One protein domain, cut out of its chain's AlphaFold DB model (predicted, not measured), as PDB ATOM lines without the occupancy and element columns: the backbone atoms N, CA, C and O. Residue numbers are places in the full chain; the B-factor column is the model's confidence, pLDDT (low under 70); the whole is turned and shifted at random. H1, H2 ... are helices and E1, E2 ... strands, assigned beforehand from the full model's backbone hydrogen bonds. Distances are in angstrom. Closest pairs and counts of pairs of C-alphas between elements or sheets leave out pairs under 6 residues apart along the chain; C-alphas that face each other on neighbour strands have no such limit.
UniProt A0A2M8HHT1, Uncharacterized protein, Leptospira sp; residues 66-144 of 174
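This is residues 66 to 144 of the 174 residues of an uncharacterized protein of Leptospira sp (UniProt A0A2M8HHT1). A long helix, H1, packs across one face of a small twisted sheet of three strands, making two layers, a helix over a sheet. The short helices H2 and H3 lie toward opposite ends of the long axis, and residues 82 to 88 stick out at the H1 to H2 turn. The printed part has 79 residues, in the order H1, H2, E1, H3, E2, E3; the sheet runs E1, E2, E3, antiparallel, and the class is mixed. It is compact, with a radius of gyration of the C-alphas of 13.1 A and spans of 37 by 26 by 21 A.

Find C-alpha 66 at (-46.885, 39.799, -39.758); from there H1 runs to residue 83, 26.0 A away. H2 holds residues 87 to 92, E1 residues 102 to 106, and H3 residues 111 to 119. E2, residues 128 to 134, is 19.6 A long; E3, residues 137 to 143, is 18.9 A long and ends at C-alpha 143, (-33.883, 42.875, -29.516).

Look first at H1, on the sheet at a height of 9.2 A, over E2 and E3, and across the strands at 68 degrees to E2 on the local plane. The closest C-alphas of H1 and E3 are those of Leu 76 and Cys 139, 6.9 A apart. H1 and H2 only just touch, with 3 pairs of C-alphas within 8 A, and only at the corner, where Val 81 and Thr 89 have the closest C-alphas, 7.1 A apart. H3 only grazes the sheet, with residues 112 to 116, and is apart from H1 and H2. Between E1 and E2, N 104 and O 131 are within hydrogen-bond range at 3.0 A; in the hairpin of E2 and E3, N 130 and O 141 are at 2.9 A. In H1, H2 and H3 every O i to N i+4 pair is within hydrogen-bond range.

The C-alphas of Lys 87 and Asn 109 are the two farthest apart, 39.6 A. The printed part has no cut and no long link, and no printed residue is under 70 in pLDDT.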
ATOM      1  N   ALA A  66     -47.302  41.084 -39.208       84.25
ATOM      2  CA  ALA A  66     -46.885  39.799 -39.758       84.25
ATOM      3  C   ALA A  66     -45.367  39.576 -39.640       84.25
ATOM      4  O   ALA A  66     -44.934  38.484 -39.274       84.25
ATOM      5  N   LYS A  67     -44.549  40.612 -39.891       84.81
ATOM      6  CA  LYS A  67     -43.090  40.541 -39.699       84.81
ATOM      7  C   LYS A  67     -42.717  40.356 -38.233       84.81
ATOM      8  O   LYS A  67     -41.890  39.500 -37.926       84.81
ATOM      9  N   LEU A  68     -43.353  41.098 -37.327       88.56
ATOM     10  CA  LEU A  68     -43.147  40.916 -35.891       88.56
ATOM     11  C   LEU A  68     -43.439  39.474 -35.476       88.56
ATOM     12  O   LEU A  68     -42.583  38.821 -34.886       88.56
ATOM     13  N   GLU A  69     -44.621  38.962 -35.819       90.56
ATOM     14  CA  GLU A  69     -45.037  37.599 -35.487       90.56
ATOM     15  C   GLU A  69     -44.072  36.563 -36.070       90.56
ATOM     16  O   GLU A  69     -43.631  35.668 -35.347       90.56
ATOM     17  N   TYR A  70     -43.657  36.721 -37.329       91.06
ATOM     18  CA  TYR A  70     -42.639  35.872 -37.948       91.06
ATOM     19  C   TYR A  70     -41.337  35.854 -37.137       91.06
ATOM     20  O   TYR A  70     -40.825  34.781 -36.801       91.06
ATOM     21  N   ASN A  71     -40.813  37.025 -36.773       90.81
ATOM     22  CA  ASN A  71     -39.560  37.139 -36.035       90.81
ATOM     23  C   ASN A  71     -39.664  36.572 -34.618       90.81
ATOM     24  O   ASN A  71     -38.756  35.860 -34.177       90.81
ATOM     25  N   LEU A  72     -40.765  36.826 -33.912       92.56
ATOM     26  CA  LEU A  72     -41.009  36.261 -32.585       92.56
ATOM     27  C   LEU A  72     -41.096  34.732 -32.647       92.56
ATOM     28  O   LEU A  72     -40.438  34.052 -31.860       92.56
ATOM     29  N   ILE A  73     -41.825  34.176 -33.619       93.50
ATOM     30  CA  ILE A  73     -41.945  32.724 -33.817       93.50
ATOM     31  C   ILE A  73     -40.589  32.109 -34.164       93.50
ATOM     32  O   ILE A  73     -40.215  31.083 -33.592       93.50
ATOM     33  N   LYS A  74     -39.828  32.725 -35.073       91.81
ATOM     34  CA  LYS A  74     -38.492  32.257 -35.471       91.81
ATOM     35  C   LYS A  74     -37.554  32.171 -34.268       91.81
ATOM     36  O   LYS A  74     -36.902  31.145 -34.071       91.81
ATOM     37  N   ASN A  75     -37.514  33.217 -33.441       91.25
ATOM     38  CA  ASN A  75     -36.692  33.231 -32.233       91.25
ATOM     39  C   ASN A  75     -37.206  32.225 -31.194       91.25
ATOM     40  O   ASN A  75     -36.400  31.488 -30.634       91.25
ATOM     41  N   LEU A  76     -38.524  32.103 -31.005       91.62
ATOM     42  CA  LEU A  76     -39.113  31.117 -30.092       91.62
ATOM     43  C   LEU A  76     -38.701  29.692 -30.474       91.62
ATOM     44  O   LEU A  76     -38.231  28.937 -29.626       91.62
ATOM     45  N   LYS A  77     -38.831  29.336 -31.757       92.69
ATOM     46  CA  LYS A  77     -38.423  28.025 -32.277       92.69
ATOM     47  C   LYS A  77     -36.944  27.770 -31.994       92.69
ATOM     48  O   LYS A  77     -36.611  26.710 -31.476       92.69
ATOM     49  N   ARG A  78     -36.068  28.746 -32.263       91.25
ATOM     50  CA  ARG A  78     -34.627  28.632 -31.987       91.25
ATOM     51  C   ARG A  78     -34.343  28.380 -30.505       91.25
ATOM     52  O   ARG A  78     -33.563  27.485 -30.194       91.25
ATOM     53  N   GLU A  79     -35.001  29.109 -29.607       89.81
ATOM     54  CA  GLU A  79     -34.839  28.936 -28.157       89.81
ATOM     55  C   GLU A  79     -35.323  27.564 -27.668       89.81
ATOM     56  O   GLU A  79     -34.671  26.935 -26.833       89.81
ATOM     57  N   ILE A  80     -36.438  27.057 -28.205       90.00
ATOM     58  CA  ILE A  80     -36.945  25.717 -27.867       90.00
ATOM     59  C   ILE A  80     -35.949  24.639 -28.319       90.00
ATOM     60  O   ILE A  80     -35.606  23.749 -27.538       90.00
ATOM     61  N   VAL A  81     -35.451  24.740 -29.555       90.94
ATOM     62  CA  VAL A  81     -34.460  23.805 -30.112       90.94
ATOM     63  C   VAL A  81     -33.159  23.836 -29.313       90.94
ATOM     64  O   VAL A  81     -32.627  22.777 -28.988       90.94
ATOM     65  N   GLY A  82     -32.669  25.030 -28.964       87.00
ATOM     66  CA  GLY A  82     -31.429  25.202 -28.205       87.00
ATOM     67  C   GLY A  82     -31.467  24.567 -26.813       87.00
ATOM     68  O   GLY A  82     -30.427  24.176 -26.292       87.00
ATOM     69  N   ARG A  83     -32.659  24.416 -26.220       84.75
ATOM     70  CA  ARG A  83     -32.847  23.768 -24.911       84.75
ATOM     71  C   ARG A  83     -33.063  22.263 -25.003       84.75
ATOM     72  O   ARG A  83     -32.622  21.541 -24.115       84.75
ATOM     73  N   ASN A  84     -33.786  21.790 -26.018       83.81
ATOM     74  CA  ASN A  84     -34.104  20.371 -26.167       83.81
ATOM     75  C   ASN A  84     -34.226  19.969 -27.642       83.81
ATOM     76  O   ASN A  84     -35.319  19.945 -28.220       83.81
ATOM     77  N   TYR A  85     -33.088  19.620 -28.239       89.31
ATOM     78  CA  TYR A  85     -33.028  19.104 -29.598       89.31
ATOM     79  C   TYR A  85     -33.487  17.639 -29.649       89.31
ATOM     80  O   TYR A  85     -32.769  16.732 -29.231       89.31
ATOM     81  N   SER A  86     -34.678  17.388 -30.199       90.81
ATOM     82  CA  SER A  86     -35.191  16.035 -30.443       90.81
ATOM     83  C   SER A  86     -36.106  15.998 -31.670       90.81
ATOM     84  O   SER A  86     -36.659  17.025 -32.075       90.81
ATOM     85  N   LYS A  87     -36.313  14.811 -32.259       88.88
ATOM     86  CA  LYS A  87     -37.250  14.637 -33.388       88.88
ATOM     87  C   LYS A  87     -38.682  15.027 -33.012       88.88
ATOM     88  O   LYS A  87     -39.375  15.645 -33.814       88.88
ATOM     89  N   GLU A  88     -39.099  14.709 -31.789       88.31
ATOM     90  CA  GLU A  88     -40.415  15.081 -31.264       88.31
ATOM     91  C   GLU A  88     -40.551  16.595 -31.102       88.31
ATOM     92  O   GLU A  88     -41.573  17.163 -31.483       88.31
ATOM     93  N   THR A  89     -39.505  17.264 -30.600       87.69
ATOM     94  CA  THR A  89     -39.463  18.728 -30.517       87.69
ATOM     95  C   THR A  89     -39.663  19.322 -31.906       87.69
ATOM     96  O   THR A  89     -40.563  20.129 -32.098       87.69
ATOM     97  N   LEU A  90     -38.884  18.880 -32.899       89.81
ATOM     98  CA  LEU A  90     -38.957  19.405 -34.267       89.81
ATOM     99  C   LEU A  90     -40.335  19.208 -34.917       89.81
ATOM    100  O   LEU A  90     -40.763  20.069 -35.684       89.81
ATOM    101  N   ALA A  91     -41.033  18.113 -34.607       89.94
ATOM    102  CA  ALA A  91     -42.404  17.901 -35.063       89.94
ATOM    103  C   ALA A  91     -43.357  18.953 -34.470       89.94
ATOM    104  O   ALA A  91     -44.050  19.626 -35.228       89.94
ATOM    105  N   LYS A  92     -43.303  19.176 -33.149       87.88
ATOM    106  CA  LYS A  92     -44.135  20.175 -32.447       87.88
ATOM    107  C   LYS A  92     -43.883  21.608 -32.919       87.88
ATOM    108  O   LYS A  92     -44.789  22.433 -32.921       87.88
ATOM    109  N   LEU A  93     -42.664  21.933 -33.359       90.56
ATOM    110  CA  LEU A  93     -42.352  23.277 -33.867       90.56
ATOM    111  C   LEU A  93     -43.064  23.616 -35.180       90.56
ATOM    112  O   LEU A  93     -43.149  24.797 -35.525       90.56
ATOM    113  N   LYS A  94     -43.543  22.622 -35.935       90.38
ATOM    114  CA  LYS A  94     -44.300  22.869 -37.170       90.38
ATOM    115  C   LYS A  94     -45.662  23.489 -36.881       90.38
ATOM    116  O   LYS A  94     -46.117  24.305 -37.675       90.38
ATOM    117  N   ASP A  95     -46.237  23.177 -35.726       91.56
ATOM    118  CA  ASP A  95     -47.567  23.644 -35.348       91.56
ATOM    119  C   ASP A  95     -47.560  25.108 -34.892       91.56
ATOM    120  O   ASP A  95     -48.581  25.782 -34.988       91.56
ATOM    121  N   ILE A  96     -46.411  25.642 -34.463       92.88
ATOM    122  CA  ILE A  96     -46.290  27.029 -33.990       92.88
ATOM    123  C   ILE A  96     -46.444  28.008 -35.163       92.88
ATOM    124  O   ILE A  96     -45.596  28.052 -36.070       92.88
ATOM    125  N   ASN A  97     -47.484  28.838 -35.088       92.94
ATOM    126  CA  ASN A  97     -47.889  29.815 -36.093       92.94
ATOM    127  C   ASN A  97     -48.501  31.078 -35.429       92.94
ATOM    128  O   ASN A  97     -48.731  31.090 -34.223       92.94
ATOM    129  N   PRO A  98     -48.778  32.167 -36.171       91.75
ATOM    130  CA  PRO A  98     -49.287  33.406 -35.571       91.75
ATOM    131  C   PRO A  98     -50.614  33.271 -34.810       91.75
ATOM    132  O   PRO A  98     -50.861  34.020 -33.872       91.75
ATOM    133  N   SER A  99     -51.464  32.306 -35.176       92.69
ATOM    134  CA  SER A  99     -52.788  32.136 -34.561       92.69
ATOM    135  C   SER A  99     -52.763  31.445 -33.195       92.69
ATOM    136  O   SER A  99     -53.739  31.544 -32.453       92.69
ATOM    137  N   ASN A 100     -51.666  30.766 -32.843       94.00
ATOM    138  CA  ASN A 100     -51.545  30.007 -31.594       94.00
ATOM    139  C   ASN A 100     -50.418  30.486 -30.669       94.00
ATOM    140  O   ASN A 100     -50.115  29.830 -29.672       94.00
ATOM    141  N   ILE A 101     -49.831  31.648 -30.954       94.12
ATOM    142  CA  ILE A 101     -48.899  32.309 -30.043       94.12
ATOM    143  C   ILE A 101     -49.576  33.462 -29.307       94.12
ATOM    144  O   ILE A 101     -50.456  34.143 -29.828       94.12
ATOM    145  N   GLN A 102     -49.123  33.714 -28.085       94.62
ATOM    146  CA  GLN A 102     -49.437  34.928 -27.341       94.62
ATOM    147  C   GLN A 102     -48.150  35.715 -27.161       94.62
ATOM    148  O   GLN A 102     -47.115  35.135 -26.829       94.62
ATOM    149  N   TYR A 103     -48.196  37.025 -27.364       95.06
ATOM    150  CA  TYR A 103     -47.039  37.868 -27.123       95.06
ATOM    151  C   TYR A 103     -47.436  39.257 -26.640       95.06
ATOM    152  O   TYR A 103     -48.492  39.781 -26.990       95.06
ATOM    153  N   GLU A 104     -46.567  39.857 -25.834       92.75
ATOM    154  CA  GLU A 104     -46.754  41.197 -25.288       92.75
ATOM    155  C   GLU A 104     -45.438  41.969 -25.353       92.75
ATOM    156  O   GLU A 104     -44.389  41.449 -24.959       92.75
ATOM    157  N   ARG A 105     -45.494  43.222 -25.827       92.75
ATOM    158  CA  ARG A 105     -44.366  44.150 -25.705       92.75
ATOM    159  C   ARG A 105     -44.264  44.598 -24.255       92.75
ATOM    160  O   ARG A 105     -45.186  45.211 -23.725       92.75
ATOM    161  N   VAL A 106     -43.117  44.359 -23.637       90.56
ATOM    162  CA  VAL A 106     -42.862  44.737 -22.246       90.56
ATOM    163  C   VAL A 106     -41.913  45.920 -22.173       90.56
ATOM    164  O   VAL A 106     -41.030  46.106 -23.009       90.56
ATOM    165  N   THR A 107     -42.106  46.753 -21.157       89.25
ATOM    166  CA  THR A 107     -41.326  47.977 -20.964       89.25
ATOM    167  C   THR A 107     -40.334  47.816 -19.823       89.25
ATOM    168  O   THR A 107     -40.559  47.059 -18.875       89.25
ATOM    169  N   ARG A 108     -39.245  48.592 -19.874       86.94
ATOM    170  CA  ARG A 108     -38.212  48.620 -18.828       86.94
ATOM    171  C   ARG A 108     -38.784  48.905 -17.433       86.94
ATOM    172  O   ARG A 108     -38.329  48.351 -16.438       86.94
ATOM    173  N   ASN A 109     -39.824  49.734 -17.368       86.81
ATOM    174  CA  ASN A 109     -40.431  50.168 -16.110       86.81
ATOM    175  C   ASN A 109     -41.340  49.098 -15.474       86.81
ATOM    176  O   ASN A 109     -41.767  49.251 -14.325       86.81
ATOM    177  N   SER A 110     -41.623  47.997 -16.177       88.75
ATOM    178  CA  SER A 110     -42.423  46.897 -15.644       88.75
ATOM    179  C   SER A 110     -41.781  46.296 -14.389       88.75
ATOM    180  O   SER A 110     -40.605  45.924 -14.368       88.75
ATOM    181  N   LYS A 111     -42.573  46.149 -13.315       90.75
ATOM    182  CA  LYS A 111     -42.131  45.472 -12.080       90.75
ATOM    183  C   LYS A 111     -41.677  44.031 -12.340       90.75
ATOM    184  O   LYS A 111     -40.779  43.546 -11.659       90.75
ATOM    185  N   TRP A 112     -42.258  43.382 -13.348       90.31
ATOM    186  CA  TRP A 112     -41.937  42.008 -13.721       90.31
ATOM    187  C   TRP A 112     -40.608  41.916 -14.466       90.31
ATOM    188  O   TRP A 112     -39.801  41.058 -14.132       90.31
ATOM    189  N   VAL A 113     -40.329  42.845 -15.388       88.50
ATOM    190  CA  VAL A 113     -39.035  42.915 -16.095       88.50
ATOM    191  C   VAL A 113     -37.889  43.133 -15.105       88.50
ATOM    192  O   VAL A 113     -36.884  42.427 -15.156       88.50
ATOM    193  N   ARG A 114     -38.083  44.022 -14.122       87.56
ATOM    194  CA  ARG A 114     -37.126  44.205 -13.015       87.56
ATOM    195  C   ARG A 114     -36.886  42.909 -12.231       87.56
ATOM    196  O   ARG A 114     -35.746  42.602 -11.891       87.56
ATOM    197  N   GLY A 115     -37.947  42.146 -11.959       87.12
ATOM    198  CA  GLY A 115     -37.857  40.839 -11.302       87.12
ATOM    199  C   GLY A 115     -37.081  39.806 -12.126       87.12
ATOM    200  O   GLY A 115     -36.187  39.154 -11.591       87.12
ATOM    201  N   ILE A 116     -37.366  39.712 -13.429       86.25
ATOM    202  CA  ILE A 116     -36.673  38.816 -14.368       86.25
ATOM    203  C   ILE A 116     -35.176  39.117 -14.380       86.25
ATOM    204  O   ILE A 116     -34.377  38.205 -14.209       86.25
ATOM    205  N   LYS A 117     -34.787  40.388 -14.492       86.19
ATOM    206  CA  LYS A 117     -33.376  40.793 -14.480       86.19
ATOM    207  C   LYS A 117     -32.668  40.444 -13.176       86.19
ATOM    208  O   LYS A 117     -31.518  40.019 -13.192       86.19
ATOM    209  N   LYS A 118     -33.348  40.608 -12.039       88.25
ATOM    210  CA  LYS A 118     -32.784  40.217 -10.743       88.25
ATOM    211  C   LYS A 118     -32.508  38.710 -10.686       88.25
ATOM    212  O   LYS A 118     -31.511  38.309 -10.099       88.25
ATOM    213  N   ALA A 119     -33.377  37.896 -11.285       86.75
ATOM    214  CA  ALA A 119     -33.201  36.447 -11.363       86.75
ATOM    215  C   ALA A 119     -32.188  36.018 -12.443       86.75
ATOM    216  O   ALA A 119     -31.499  35.015 -12.274       86.75
ATOM    217  N   LEU A 120     -32.092  36.768 -13.544       84.81
ATOM    218  CA  LEU A 120     -31.289  36.465 -14.728       84.81
ATOM    219  C   LEU A 120     -30.398  37.672 -15.079       84.81
ATOM    220  O   LEU A 120     -30.696  38.412 -16.018       84.81
ATOM    221  N   PRO A 121     -29.293  37.890 -14.342       82.62
ATOM    222  CA  PRO A 121     -28.498  39.119 -14.439       82.62
ATOM    223  C   PRO A 121     -27.735  39.272 -15.762       82.62
ATOM    224  O   PRO A 121     -27.306  40.370 -16.095       82.62
ATOM    225  N   HIS A 122     -27.570  38.186 -16.521       83.31
ATOM    226  CA  HIS A 122     -26.932  38.191 -17.839       83.31
ATOM    227  C   HIS A 122     -27.866  38.689 -18.953       83.31
ATOM    228  O   HIS A 122     -27.402  38.972 -20.055       83.31
ATOM    229  N   ILE A 123     -29.174  38.793 -18.692       81.50
ATOM    230  CA  ILE A 123     -30.124  39.331 -19.663       81.50
ATOM    231  C   ILE A 123     -30.003  40.854 -19.681       81.50
ATOM    232  O   ILE A 123     -30.228  41.533 -18.676       81.50
ATOM    233  N   LEU A 124     -29.672  41.390 -20.853       81.19
ATOM    234  CA  LEU A 124     -29.568  42.824 -21.077       81.19
ATOM    235  C   LEU A 124     -30.938  43.404 -21.428       81.19
ATOM    236  O   LEU A 124     -31.619  42.922 -22.327       81.19
ATOM    237  N   GLU A 125     -31.328  44.480 -20.751       81.50
ATOM    238  CA  GLU A 125     -32.497  45.261 -21.149       81.50
ATOM    239  C   GLU A 125     -32.201  45.988 -22.460       81.50
ATOM    240  O   GLU A 125     -31.248  46.765 -22.546       81.50
ATOM    241  N   LYS A 126     -33.051  45.775 -23.461       88.06
ATOM    242  CA  LYS A 126     -32.974  46.456 -24.757       88.06
ATOM    243  C   LYS A 126     -34.216  47.315 -24.984       88.06
ATOM    244  O   LYS A 126     -35.129  47.332 -24.159       88.06
ATOM    245  N   GLU A 127     -34.235  48.070 -26.074       84.75
ATOM    246  CA  GLU A 127     -35.367  48.937 -26.420       84.75
ATOM    247  C   GLU A 127     -36.629  48.131 -26.780       84.75
ATOM    248  O   GLU A 127     -37.755  48.500 -26.424       84.75
ATOM    249  N   TYR A 128     -36.436  46.986 -27.433       89.38
ATOM    250  CA  TYR A 128     -37.511  46.120 -27.892       89.38
ATOM    251  C   TYR A 128     -37.492  44.826 -27.091       89.38
ATOM    252  O   TYR A 128     -36.633  43.967 -27.277       89.38
ATOM    253  N   MET A 129     -38.439  44.690 -26.168       91.44
ATOM    254  CA  MET A 129     -38.554  43.514 -25.311       91.44
ATOM    255  C   MET A 129     -39.948  42.917 -25.436       91.44
ATOM    256  O   MET A 129     -40.944  43.645 -25.419       91.44
ATOM    257  N   TYR A 130     -40.010  41.594 -25.535       93.81
ATOM    258  CA  TYR A 130     -41.248  40.847 -25.709       93.81
ATOM    259  C   TYR A 130     -41.274  39.626 -24.799       93.81
ATOM    260  O   TYR A 130     -40.270  38.935 -24.635       93.81
ATOM    261  N   VAL A 131     -42.440  39.334 -24.235       92.56
ATOM    262  CA  VAL A 131     -42.731  38.011 -23.676       92.56
ATOM    263  C   VAL A 131     -43.537  37.258 -24.717       92.56
ATOM    264  O   VAL A 131     -44.555  37.770 -25.170       92.56
ATOM    265  N   VAL A 132     -43.083  36.067 -25.102       93.56
ATOM    266  CA  VAL A 132     -43.748  35.199 -26.083       93.56
ATOM    267  C   VAL A 132     -44.088  33.874 -25.416       93.56
ATOM    268  O   VAL A 132     -43.243  33.280 -24.743       93.56
ATOM    269  N   LYS A 133     -45.318  33.403 -25.606       91.81
ATOM    270  CA  LYS A 133     -45.842  32.164 -25.038       91.81
ATOM    271  C   LYS A 133     -46.478  31.291 -26.118       91.81
ATOM    272  O   LYS A 133     -47.273  31.774 -26.920       91.81
ATOM    273  N   HIS A 134     -46.169  30.000 -26.071       91.81
ATOM    274  CA  HIS A 134     -46.834  28.938 -26.825       91.81
ATOM    275  C   HIS A 134     -46.910  27.687 -25.945       91.81
ATOM    276  O   HIS A 134     -45.874  27.179 -25.516       91.81
ATOM    277  N   ASP A 135     -48.114  27.184 -25.676       88.25
ATOM    278  CA  ASP A 135     -48.360  26.072 -24.750       88.25
ATOM    279  C   ASP A 135     -47.643  26.252 -23.394       88.25
ATOM    280  O   ASP A 135     -47.962  27.158 -22.615       88.25
ATOM    281  N   THR A 136     -46.663  25.389 -23.116       88.44
ATOM    282  CA  THR A 136     -45.833  25.372 -21.907       88.44
ATOM    283  C   THR A 136     -44.555  26.201 -22.047       88.44
ATOM    284  O   THR A 136     -43.870  26.440 -21.052       88.44
ATOM    285  N   TYR A 137     -44.225  26.660 -23.254       88.00
ATOM    286  CA  TYR A 137     -43.042  27.467 -23.520       88.00
ATOM    287  C   TYR A 137     -43.346  28.946 -23.302       88.00
ATOM    288  O   TYR A 137     -44.261  29.504 -23.906       88.00
ATOM    289  N   ILE A 138     -42.539  29.591 -22.461       91.88
ATOM    290  CA  ILE A 138     -42.547  31.040 -22.248       91.88
ATOM    291  C   ILE A 138     -41.115  31.540 -22.414       91.88
ATOM    292  O   ILE A 138     -40.189  31.001 -21.804       91.88
ATOM    293  N   CYS A 139     -40.933  32.568 -23.234       90.31
ATOM    294  CA  CYS A 139     -39.637  33.159 -23.522       90.31
ATOM    295  C   CYS A 139     -39.687  34.676 -23.341       90.31
ATOM    296  O   CYS A 139     -40.591  35.342 -23.845       90.31
ATOM    297  N   PHE A 140     -38.698  35.214 -22.629       91.50
ATOM    298  CA  PHE A 140     -38.422  36.643 -22.588       91.50
ATOM    299  C   PHE A 140     -37.360  36.953 -23.645       91.50
ATOM    300  O   PHE A 140     -36.239  36.454 -23.556       91.50
ATOM    301  N   MET A 141     -37.727  37.743 -24.647       90.62
ATOM    302  CA  MET A 141     -36.883  38.089 -25.786       90.62
ATOM    303  C   MET A 141     -36.532  39.569 -25.762       90.62
ATOM    304  O   MET A 141     -37.386  40.419 -25.509       90.62
ATOM    305  N   THR A 142     -35.282  39.873 -26.086       89.94
ATOM    306  CA  THR A 142     -34.758  41.237 -26.168       89.94
ATOM    307  C   THR A 142     -34.099  41.438 -27.524       89.94
ATOM    308  O   THR A 142     -33.293  40.604 -27.931       89.94
ATOM    309  N   PHE A 143     -34.412  42.537 -28.199       86.81
ATOM    310  CA  PHE A 143     -33.883  42.875 -29.516       86.81
ATOM    311  C   PHE A 143     -33.215  44.248 -29.479       86.81
ATOM    312  O   PHE A 143     -33.751  45.192 -28.893       86.81
ATOM    313  N   ASP A 144     -32.055  44.348 -30.127       83.44
ATOM    314  CA  ASP A 144     -31.337  45.613 -30.324       83.44
ATOM    315  C   ASP A 144     -32.018  46.520 -31.355       83.44
ATOM    316  O   ASP A 144     -31.909  47.737 -31.276       83.44
TER     317      ASP A 144